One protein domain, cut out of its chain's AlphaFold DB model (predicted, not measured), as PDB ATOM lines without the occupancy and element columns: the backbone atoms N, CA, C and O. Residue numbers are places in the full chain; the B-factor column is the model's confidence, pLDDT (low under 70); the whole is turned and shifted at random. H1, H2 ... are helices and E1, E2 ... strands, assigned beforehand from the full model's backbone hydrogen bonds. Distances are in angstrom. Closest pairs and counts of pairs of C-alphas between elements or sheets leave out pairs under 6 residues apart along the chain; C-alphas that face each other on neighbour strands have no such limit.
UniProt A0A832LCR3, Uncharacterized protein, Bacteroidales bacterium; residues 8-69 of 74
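AT A GLANCE: This is residues 8 to 69 of the 74 residues of an uncharacterized protein of Bacteroidales bacterium (UniProt A0A832LCR3). A long two-stranded hairpin, E1 and E2, and one helix, H1, make an open V, with H1 starting at the corner where E2 ends. Residues 8 to 22, with no named element, loop at that corner, and residues 57 to 69 stick out. The 62 printed residues hold E1, E2 and H1 in that order, mixed in class, with an antiparallel sheet. The whole is only just loose, close to extended, with a radius of gyration of the C-alphas of 15.4 A; it spans 43 by 31 by 17 A.

HOW THE PARTS SIT: E1, residues 23 to 31, and E2, residues 39 to 47, form a hairpin, antiparallel at 159 degrees. N 23 and O 47 are 2.8 A apart, within hydrogen-bond range. The closest C-alphas of E1 and H1, residues 49 to 67, are those of Tyr 23 and Ala 52, 6.4 A apart. Every O i to N i+4 pair in H1 is within hydrogen-bond range.

IN THESE COORDINATES: E1 measures 25.3 A from C-alpha 23 at (260.215, 225.243, 116.998), E2 25.8 A, and H1 26.8 A to C-alpha 67 at (256.868, 207.381, 136.092).

THE WHOLE: The C-alphas farthest apart, of Lys 17 and Ser 35, are 43.2 A apart. The printed part has no cut and no long link. pLDDT is under 70 at residues 31 to 40 and 68 to 69.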
ATOM      1  N   VAL A   8     252.703 229.747 111.057       92.56
ATOM      2  CA  VAL A   8     251.828 230.205 112.141       92.56
ATOM      3  C   VAL A   8     252.022 229.283 113.331       92.56
ATOM      4  O   VAL A   8     252.021 228.071 113.192       92.56
ATOM      5  N   CYS A   9     252.186 229.864 114.516       93.81
ATOM      6  CA  CYS A   9     252.318 229.096 115.746       93.81
ATOM      7  C   CYS A   9     251.001 228.386 116.090       93.81
ATOM      8  O   CYS A   9     250.025 229.061 116.430       93.81
ATOM      9  N   ASP A  10     251.007 227.057 116.144       92.88
ATOM     10  CA  ASP A  10     249.847 226.220 116.485       92.88
ATOM     11  C   ASP A  10     249.335 226.450 117.916       92.88
ATOM     12  O   ASP A  10     248.183 226.169 118.237       92.88
ATOM     13  N   GLY A  11     250.177 227.000 118.800       92.00
ATOM     14  CA  GLY A  11     249.814 227.253 120.198       92.00
ATOM     15  C   GLY A  11     249.113 228.591 120.449       92.00
ATOM     16  O   GLY A  11     248.296 228.697 121.358       92.00
ATOM     17  N   CYS A  12     249.444 229.636 119.684       94.12
ATOM     18  CA  CYS A  12     248.960 230.999 119.958       94.12
ATOM     19  C   CYS A  12     248.495 231.777 118.722       94.12
ATOM     20  O   CYS A  12     248.100 232.934 118.848       94.12
ATOM     21  N   GLY A  13     248.560 231.178 117.531       92.56
ATOM     22  CA  GLY A  13     248.091 231.769 116.277       92.56
ATOM     23  C   GLY A  13     248.944 232.923 115.746       92.56
ATOM     24  O   GLY A  13     248.550 233.581 114.784       92.56
ATOM     25  N   ARG A  14     250.100 233.211 116.357       92.69
ATOM     26  CA  ARG A  14     250.984 234.284 115.887       92.69
ATOM     27  C   ARG A  14     251.749 233.853 114.635       92.69
ATOM     28  O   ARG A  14     252.243 232.729 114.575       92.69
ATOM     29  N   GLU A  15     251.917 234.773 113.694       93.69
ATOM     30  CA  GLU A  15     252.773 234.574 112.522       93.69
ATOM     31  C   GLU A  15     254.251 234.489 112.939       93.69
ATOM     32  O   GLU A  15     254.736 235.304 113.733       93.69
ATOM     33  N   LEU A  16     254.959 233.494 112.412       91.06
ATOM     34  CA  LEU A  16     256.385 233.264 112.607       91.06
ATOM     35  C   LEU A  16     257.103 233.758 111.350       91.06
ATOM     36  O   LEU A  16     256.949 233.198 110.268       91.06
ATOM     37  N   LYS A  17     257.839 234.864 111.476       85.56
ATOM     38  CA  LYS A  17     258.402 235.571 110.314       85.56
ATOM     39  C   LYS A  17     259.780 235.059 109.940       85.56
ATOM     40  O   LYS A  17     260.178 235.148 108.781       85.56
ATOM     41  N   GLU A  18     260.518 234.561 110.924       84.44
ATOM     42  CA  GLU A  18     261.858 234.037 110.731       84.44
ATOM     43  C   GLU A  18     261.940 232.575 111.168       84.44
ATOM     44  O   GLU A  18     261.478 232.213 112.247       84.44
ATOM     45  N   ASN A  19     262.647 231.750 110.390       81.69
ATOM     46  CA  ASN A  19     262.859 230.330 110.703       81.69
ATOM     47  C   ASN A  19     263.466 230.088 112.094       81.69
ATOM     48  O   ASN A  19     263.211 229.062 112.712       81.69
ATOM     49  N   LYS A  20     264.250 231.042 112.619       84.69
ATOM     50  CA  LYS A  20     264.838 230.951 113.967       84.69
ATOM     51  C   LYS A  20     263.797 231.013 115.094       84.69
ATOM     52  O   LYS A  20     264.120 230.707 116.238       84.69
ATOM     53  N   GLU A  21     262.582 231.466 114.793       80.94
ATOM     54  CA  GLU A  21     261.472 231.568 115.740       80.94
ATOM     55  C   GLU A  21     260.591 230.314 115.753       80.94
ATOM     56  O   GLU A  21     259.720 230.216 116.623       80.94
ATOM     57  N   ILE A  22     260.815 229.389 114.810       91.44
ATOM     58  CA  ILE A  22     260.005 228.191 114.587       91.44
ATOM     59  C   ILE A  22     260.632 227.000 115.310       91.44
ATOM     60  O   ILE A  22     261.748 226.566 115.016       91.44
ATOM     61  N   TYR A  23     259.886 226.455 116.262       93.44
ATOM     62  CA  TYR A  23     260.215 225.243 116.998       93.44
ATOM     63  C   TYR A  23     259.293 224.127 116.532       93.44
ATOM     64  O   TYR A  23     258.078 224.224 116.680       93.44
ATOM     65  N   HIS A  24     259.881 223.065 115.992       92.31
ATOM     66  CA  HIS A  24     259.134 221.943 115.443       92.31
ATOM     67  C   HIS A  24     258.904 220.872 116.506       92.31
ATOM     68  O   HIS A  24     259.855 220.410 117.144       92.31
ATOM     69  N   LEU A  25     257.654 220.443 116.657       91.00
ATOM     70  CA  LEU A  25     257.286 219.252 117.409       91.00
ATOM     71  C   LEU A  25     256.754 218.209 116.430       91.00
ATOM     72  O   LEU A  25     255.722 218.414 115.799       91.00
ATOM     73  N   VAL A  26     257.468 217.092 116.311       88.56
ATOM     74  CA  VAL A  26     257.062 215.973 115.454       88.56
ATOM     75  C   VAL A  26     256.387 214.922 116.322       88.56
ATOM     76  O   VAL A  26     257.040 214.268 117.137       88.56
ATOM     77  N   LEU A  27     255.080 214.761 116.146       84.75
ATOM     78  CA  LEU A  27     254.299 213.704 116.767       84.75
ATOM     79  C   LEU A  27     254.255 212.511 115.819       84.75
ATOM     80  O   LEU A  27     253.834 212.616 114.668       84.75
ATOM     81  N   LYS A  28     254.711 211.362 116.314       84.06
ATOM     82  CA  LYS A  28     254.672 210.097 115.587       84.06
ATOM     83  C   LYS A  28     253.712 209.163 116.300       84.06
ATOM     84  O   LYS A  28     253.974 208.773 117.436       84.06
ATOM     85  N   THR A  29     252.626 208.795 115.631       79.12
ATOM     86  CA  THR A  29     251.687 207.799 116.152       79.12
ATOM     87  C   THR A  29     251.782 206.518 115.338       79.12
ATOM     88  O   THR A  29     251.938 206.531 114.115       79.12
ATOM     89  N   ASN A  30     251.750 205.386 116.037       74.00
ATOM     90  CA  ASN A  30     251.742 204.083 115.392       74.00
ATOM     91  C   ASN A  30     250.302 203.774 114.993       74.00
ATOM     92  O   ASN A  30     249.435 203.670 115.864       74.00
ATOM     93  N   ARG A  31     250.051 203.585 113.697       63.78
ATOM     94  CA  ARG A  31     248.821 202.949 113.238       63.78
ATOM     95  C   ARG A  31     249.085 201.463 113.073       63.78
ATOM     96  O   ARG A  31     249.815 201.037 112.181       63.78
ATOM     97  N   TYR A  32     248.479 200.670 113.950       56.75
ATOM     98  CA  TYR A  32     248.379 199.234 113.732       56.75
ATOM     99  C   TYR A  32     247.318 199.007 112.663       56.75
ATOM    100  O   TYR A  32     246.128 199.183 112.910       56.75
ATOM    101  N   ASN A  33     247.768 198.686 111.456       55.75
ATOM    102  CA  ASN A  33     246.902 198.158 110.418       55.75
ATOM    103  C   ASN A  33     246.907 196.629 110.581       55.75
ATOM    104  O   ASN A  33     247.978 196.046 110.737       55.75
ATOM    105  N   ASP A  34     245.741 195.976 110.554       58.03
ATOM    106  CA  ASP A  34     245.594 194.515 110.764       58.03
ATOM    107  C   ASP A  34     246.382 193.649 109.752       58.03
ATOM    108  O   ASP A  34     246.499 192.431 109.883       58.03
ATOM    109  N   SER A  35     246.963 194.278 108.735       56.25
ATOM    110  CA  SER A  35     247.878 193.705 107.759       56.25
ATOM    111  C   SER A  35     249.310 194.180 108.032       56.25
ATOM    112  O   SER A  35     249.566 195.354 107.809       56.25
ATOM    113  N   ILE A  36     250.183 193.262 108.480       61.50
ATOM    114  CA  ILE A  36     251.676 193.129 108.512       61.50
ATOM    115  C   ILE A  36     252.597 194.371 108.304       61.50
ATOM    116  O   ILE A  36     253.728 194.368 108.790       61.50
ATOM    117  N   GLU A  37     252.175 195.445 107.645       58.56
ATOM    118  CA  GLU A  37     252.901 196.704 107.487       58.56
ATOM    119  C   GLU A  37     252.535 197.718 108.586       58.56
ATOM    120  O   GLU A  37     251.421 198.244 108.645       58.56
ATOM    121  N   MET A  38     253.504 198.047 109.448       57.81
ATOM    122  CA  MET A  38     253.380 199.197 110.348       57.81
ATOM    123  C   MET A  38     253.486 200.491 109.541       57.81
ATOM    124  O   MET A  38     254.557 200.831 109.034       57.81
ATOM    125  N   THR A  39     252.387 201.233 109.466       65.12
ATOM    126  CA  THR A  39     252.382 202.615 108.981       65.12
ATOM    127  C   THR A  39     252.387 203.573 110.171       65.12
ATOM    128  O   THR A  39     251.939 203.237 111.270       65.12
ATOM    129  N   TYR A  40     252.951 204.761 109.977       68.56
ATOM    130  CA  TYR A  40     253.007 205.792 111.008       68.56
ATOM    131  C   TYR A  40     252.342 207.052 110.482       68.56
ATOM    132  O   TYR A  40     252.664 207.484 109.375       68.56
ATOM    133  N   ASP A  41     251.482 207.654 111.296       77.44
ATOM    134  CA  ASP A  41     251.010 209.008 111.038       77.44
ATOM    135  C   ASP A  41     252.027 209.974 111.665       77.44
ATOM    136  O   ASP A  41     252.367 209.870 112.853       77.44
ATOM    137  N   LEU A  42     252.561 210.869 110.833       81.19
ATOM    138  CA  LEU A  42     253.456 211.946 111.240       81.19
ATOM    139  C   LEU A  42     252.684 213.257 111.201       81.19
ATOM    140  O   LEU A  42     252.181 213.652 110.152       81.19
ATOM    141  N   GLU A  43     252.642 213.938 112.335       85.25
ATOM    142  CA  GLU A  43     252.090 215.280 112.453       85.25
ATOM    143  C   GLU A  43     253.207 216.225 112.898       85.25
ATOM    144  O   GLU A  43     253.886 215.986 113.899       85.25
ATOM    145  N   GLN A  44     253.448 217.269 112.106       87.88
ATOM    146  CA  GLN A  44     254.467 218.275 112.380       87.88
ATOM    147  C   GLN A  44     253.774 219.561 112.811       87.88
ATOM    148  O   GLN A  44     253.051 220.164 112.024       87.88
ATOM    149  N   LEU A  45     254.019 219.958 114.055       91.25
ATOM    150  CA  LEU A  45     253.493 221.179 114.650       91.25
ATOM    151  C   LEU A  45     254.599 222.230 114.746       91.25
ATOM    152  O   LEU A  45     255.759 221.910 115.035       91.25
ATOM    153  N   GLU A  46     254.232 223.487 114.546       94.25
ATOM    154  CA  GLU A  46     255.104 224.648 114.608       94.25
ATOM    155  C   GLU A  46     254.740 225.528 115.802       94.25
ATOM    156  O   GLU A  46     253.620 226.009 115.963       94.25
ATOM    157  N   PHE A  47     255.724 225.804 116.650       95.00
ATOM    158  CA  PHE A  47     255.538 226.635 117.828       95.00
ATOM    159  C   PHE A  47     256.522 227.786 117.866       95.00
ATOM    160  O   PHE A  47     257.675 227.686 117.458       95.00
ATOM    161  N   CYS A  48     256.089 228.888 118.465       94.88
ATOM    162  CA  CYS A  48     257.020 229.889 118.942       94.88
ATOM    163  C   CYS A  48     257.796 229.408 120.172       94.88
ATOM    164  O   CYS A  48     257.330 228.535 120.904       94.88
ATOM    165  N   LEU A  49     258.916 230.071 120.477       93.25
ATOM    166  CA  LEU A  49     259.733 229.793 121.666       93.25
ATOM    167  C   LEU A  49     258.919 229.656 122.965       93.25
ATOM    168  O   LEU A  49     259.186 228.760 123.764       93.25
ATOM    169  N   ASN A  50     257.952 230.549 123.193       94.81
ATOM    170  CA  ASN A  50     257.170 230.542 124.430       94.81
ATOM    171  C   ASN A  50     256.275 229.299 124.506       94.81
ATOM    172  O   ASN A  50     256.387 228.540 125.465       94.81
ATOM    173  N   CYS A  51     255.474 229.039 123.468       95.44
ATOM    174  CA  CYS A  51     254.616 227.854 123.411       95.44
ATOM    175  C   CYS A  51     255.436 226.556 123.449       95.44
ATOM    176  O   CYS A  51     255.078 225.626 124.162       95.44
ATOM    177  N   ALA A  52     256.581 226.505 122.762       94.56
ATOM    178  CA  ALA A  52     257.467 225.344 122.788       94.56
ATOM    179  C   ALA A  52     257.995 225.046 124.204       94.56
ATOM    180  O   ALA A  52     258.047 223.889 124.623       94.56
ATOM    181  N   ARG A  53     258.354 226.084 124.972       95.12
ATOM    182  CA  ARG A  53     258.772 225.936 126.376       95.12
ATOM    183  C   ARG A  53     257.634 225.449 127.268       95.12
ATOM    184  O   ARG A  53     257.863 224.565 128.089       95.12
ATOM    185  N   GLU A  54     256.438 226.006 127.110       96.00
ATOM    186  CA  GLU A  54     255.254 225.604 127.882       96.00
ATOM    187  C   GLU A  54     254.864 224.146 127.610       96.00
ATOM    188  O   GLU A  54     254.598 223.387 128.546       96.00
ATOM    189  N   ILE A  55     254.903 223.725 126.344       93.81
ATOM    190  CA  ILE A  55     254.638 222.339 125.947       93.81
ATOM    191  C   ILE A  55     255.690 221.407 126.539       93.81
ATOM    192  O   ILE A  55     255.317 220.420 127.165       93.81
ATOM    193  N   LYS A  56     256.984 221.734 126.430       93.25
ATOM    194  CA  LYS A  56     258.060 220.937 127.041       93.25
ATOM    195  C   LYS A  56     257.824 220.722 128.537       93.25
ATOM    196  O   LYS A  56     257.842 219.586 128.989       93.25
ATOM    197  N   GLN A  57     257.538 221.788 129.285       95.00
ATOM    198  CA  GLN A  57     257.267 221.691 130.725       95.00
ATOM    199  C   GLN A  57     256.029 220.845 131.032       95.00
ATOM    200  O   GLN A  57     255.993 220.118 132.021       95.00
ATOM    201  N   THR A  58     254.995 220.952 130.199       94.19
ATOM    202  CA  THR A  58     253.774 220.159 130.355       94.19
ATOM    203  C   THR A  58     254.050 218.680 130.101       94.19
ATOM    204  O   THR A  58     253.621 217.847 130.896       94.19
ATOM    205  N   LEU A  59     254.814 218.353 129.055       91.06
ATOM    206  CA  LEU A  59     255.234 216.986 128.746       91.06
ATOM    207  C   LEU A  59     256.117 216.398 129.852       91.06
ATOM    208  O   LEU A  59     255.883 215.266 130.255       91.06
ATOM    209  N   GLU A  60     257.062 217.170 130.393       94.19
ATOM    210  CA  GLU A  60     257.901 216.756 131.530       94.19
ATOM    211  C   GLU A  60     257.044 216.416 132.758       94.19
ATOM    212  O   GLU A  60     257.184 215.337 133.322       94.19
ATOM    213  N   ARG A  61     256.068 217.263 133.109       94.12
ATOM    214  CA  ARG A  61     255.136 216.986 134.219       94.12
ATOM    215  C   ARG A  61     254.250 215.767 133.979       94.12
ATOM    216  O   ARG A  61     253.861 215.100 134.933       94.12
ATOM    217  N   ILE A  62     253.843 215.524 132.732       92.00
ATOM    218  CA  ILE A  62     253.068 214.329 132.382       92.00
ATOM    219  C   ILE A  62     253.952 213.091 132.546       92.00
ATOM    220  O   ILE A  62     253.512 212.140 133.182       92.00
ATOM    221  N   ALA A  63     255.189 213.125 132.046       91.31
ATOM    222  CA  ALA A  63     256.148 212.034 132.193       91.31
ATOM    223  C   ALA A  63     256.430 211.720 133.671       91.31
ATOM    224  O   ALA A  63     256.261 210.581 134.085       91.31
ATOM    225  N   GLU A  64     256.713 212.735 134.495       93.44
ATOM    226  CA  GLU A  64     256.925 212.573 135.943       93.44
ATOM    227  C   GLU A  64     255.737 211.899 136.647       93.44
ATOM    228  O   GLU A  64     255.920 211.068 137.536       93.44
ATOM    229  N   LYS A  65     254.501 212.236 136.256       92.00
ATOM    230  CA  LYS A  65     253.291 211.614 136.815       92.00
ATOM    231  C   LYS A  65     253.105 210.165 136.379       92.00
ATOM    232  O   LYS A  65     252.523 209.395 137.134       92.00
ATOM    233  N   LEU A  66     253.533 209.826 135.166       87.50
ATOM    234  CA  LEU A  66     253.458 208.465 134.645       87.50
ATOM    235  C   LEU A  66     254.536 207.582 135.287       87.50
ATOM    236  O   LEU A  66     254.213 206.489 135.738       87.50
ATOM    237  N   ASP A  67     255.761 208.091 135.435       80.19
ATOM    238  CA  ASP A  67     256.868 207.381 136.092       80.19
ATOM    239  C   ASP A  67     256.645 207.218 137.608       80.19
ATOM    240  O   ASP A  67     257.045 206.222 138.205       80.19
ATOM    241  N   GLY A  68     255.965 208.172 138.256       62.28
ATOM    242  CA  GLY A  68     255.611 208.101 139.679       62.28
ATOM    243  C   GLY A  68     254.414 207.196 140.017       62.28
ATOM    244  O   GLY A  68     254.032 207.130 141.184       62.28
ATOM    245  N   GLY A  69     253.795 206.544 139.023       53.53
ATOM    246  CA  GLY A  69     252.574 205.741 139.173       53.53
ATOM    247  C   GLY A  69     252.773 204.230 139.373       53.53
ATOM    248  O   GLY A  69     251.808 203.549 139.709       53.53
TER     249      GLY A  69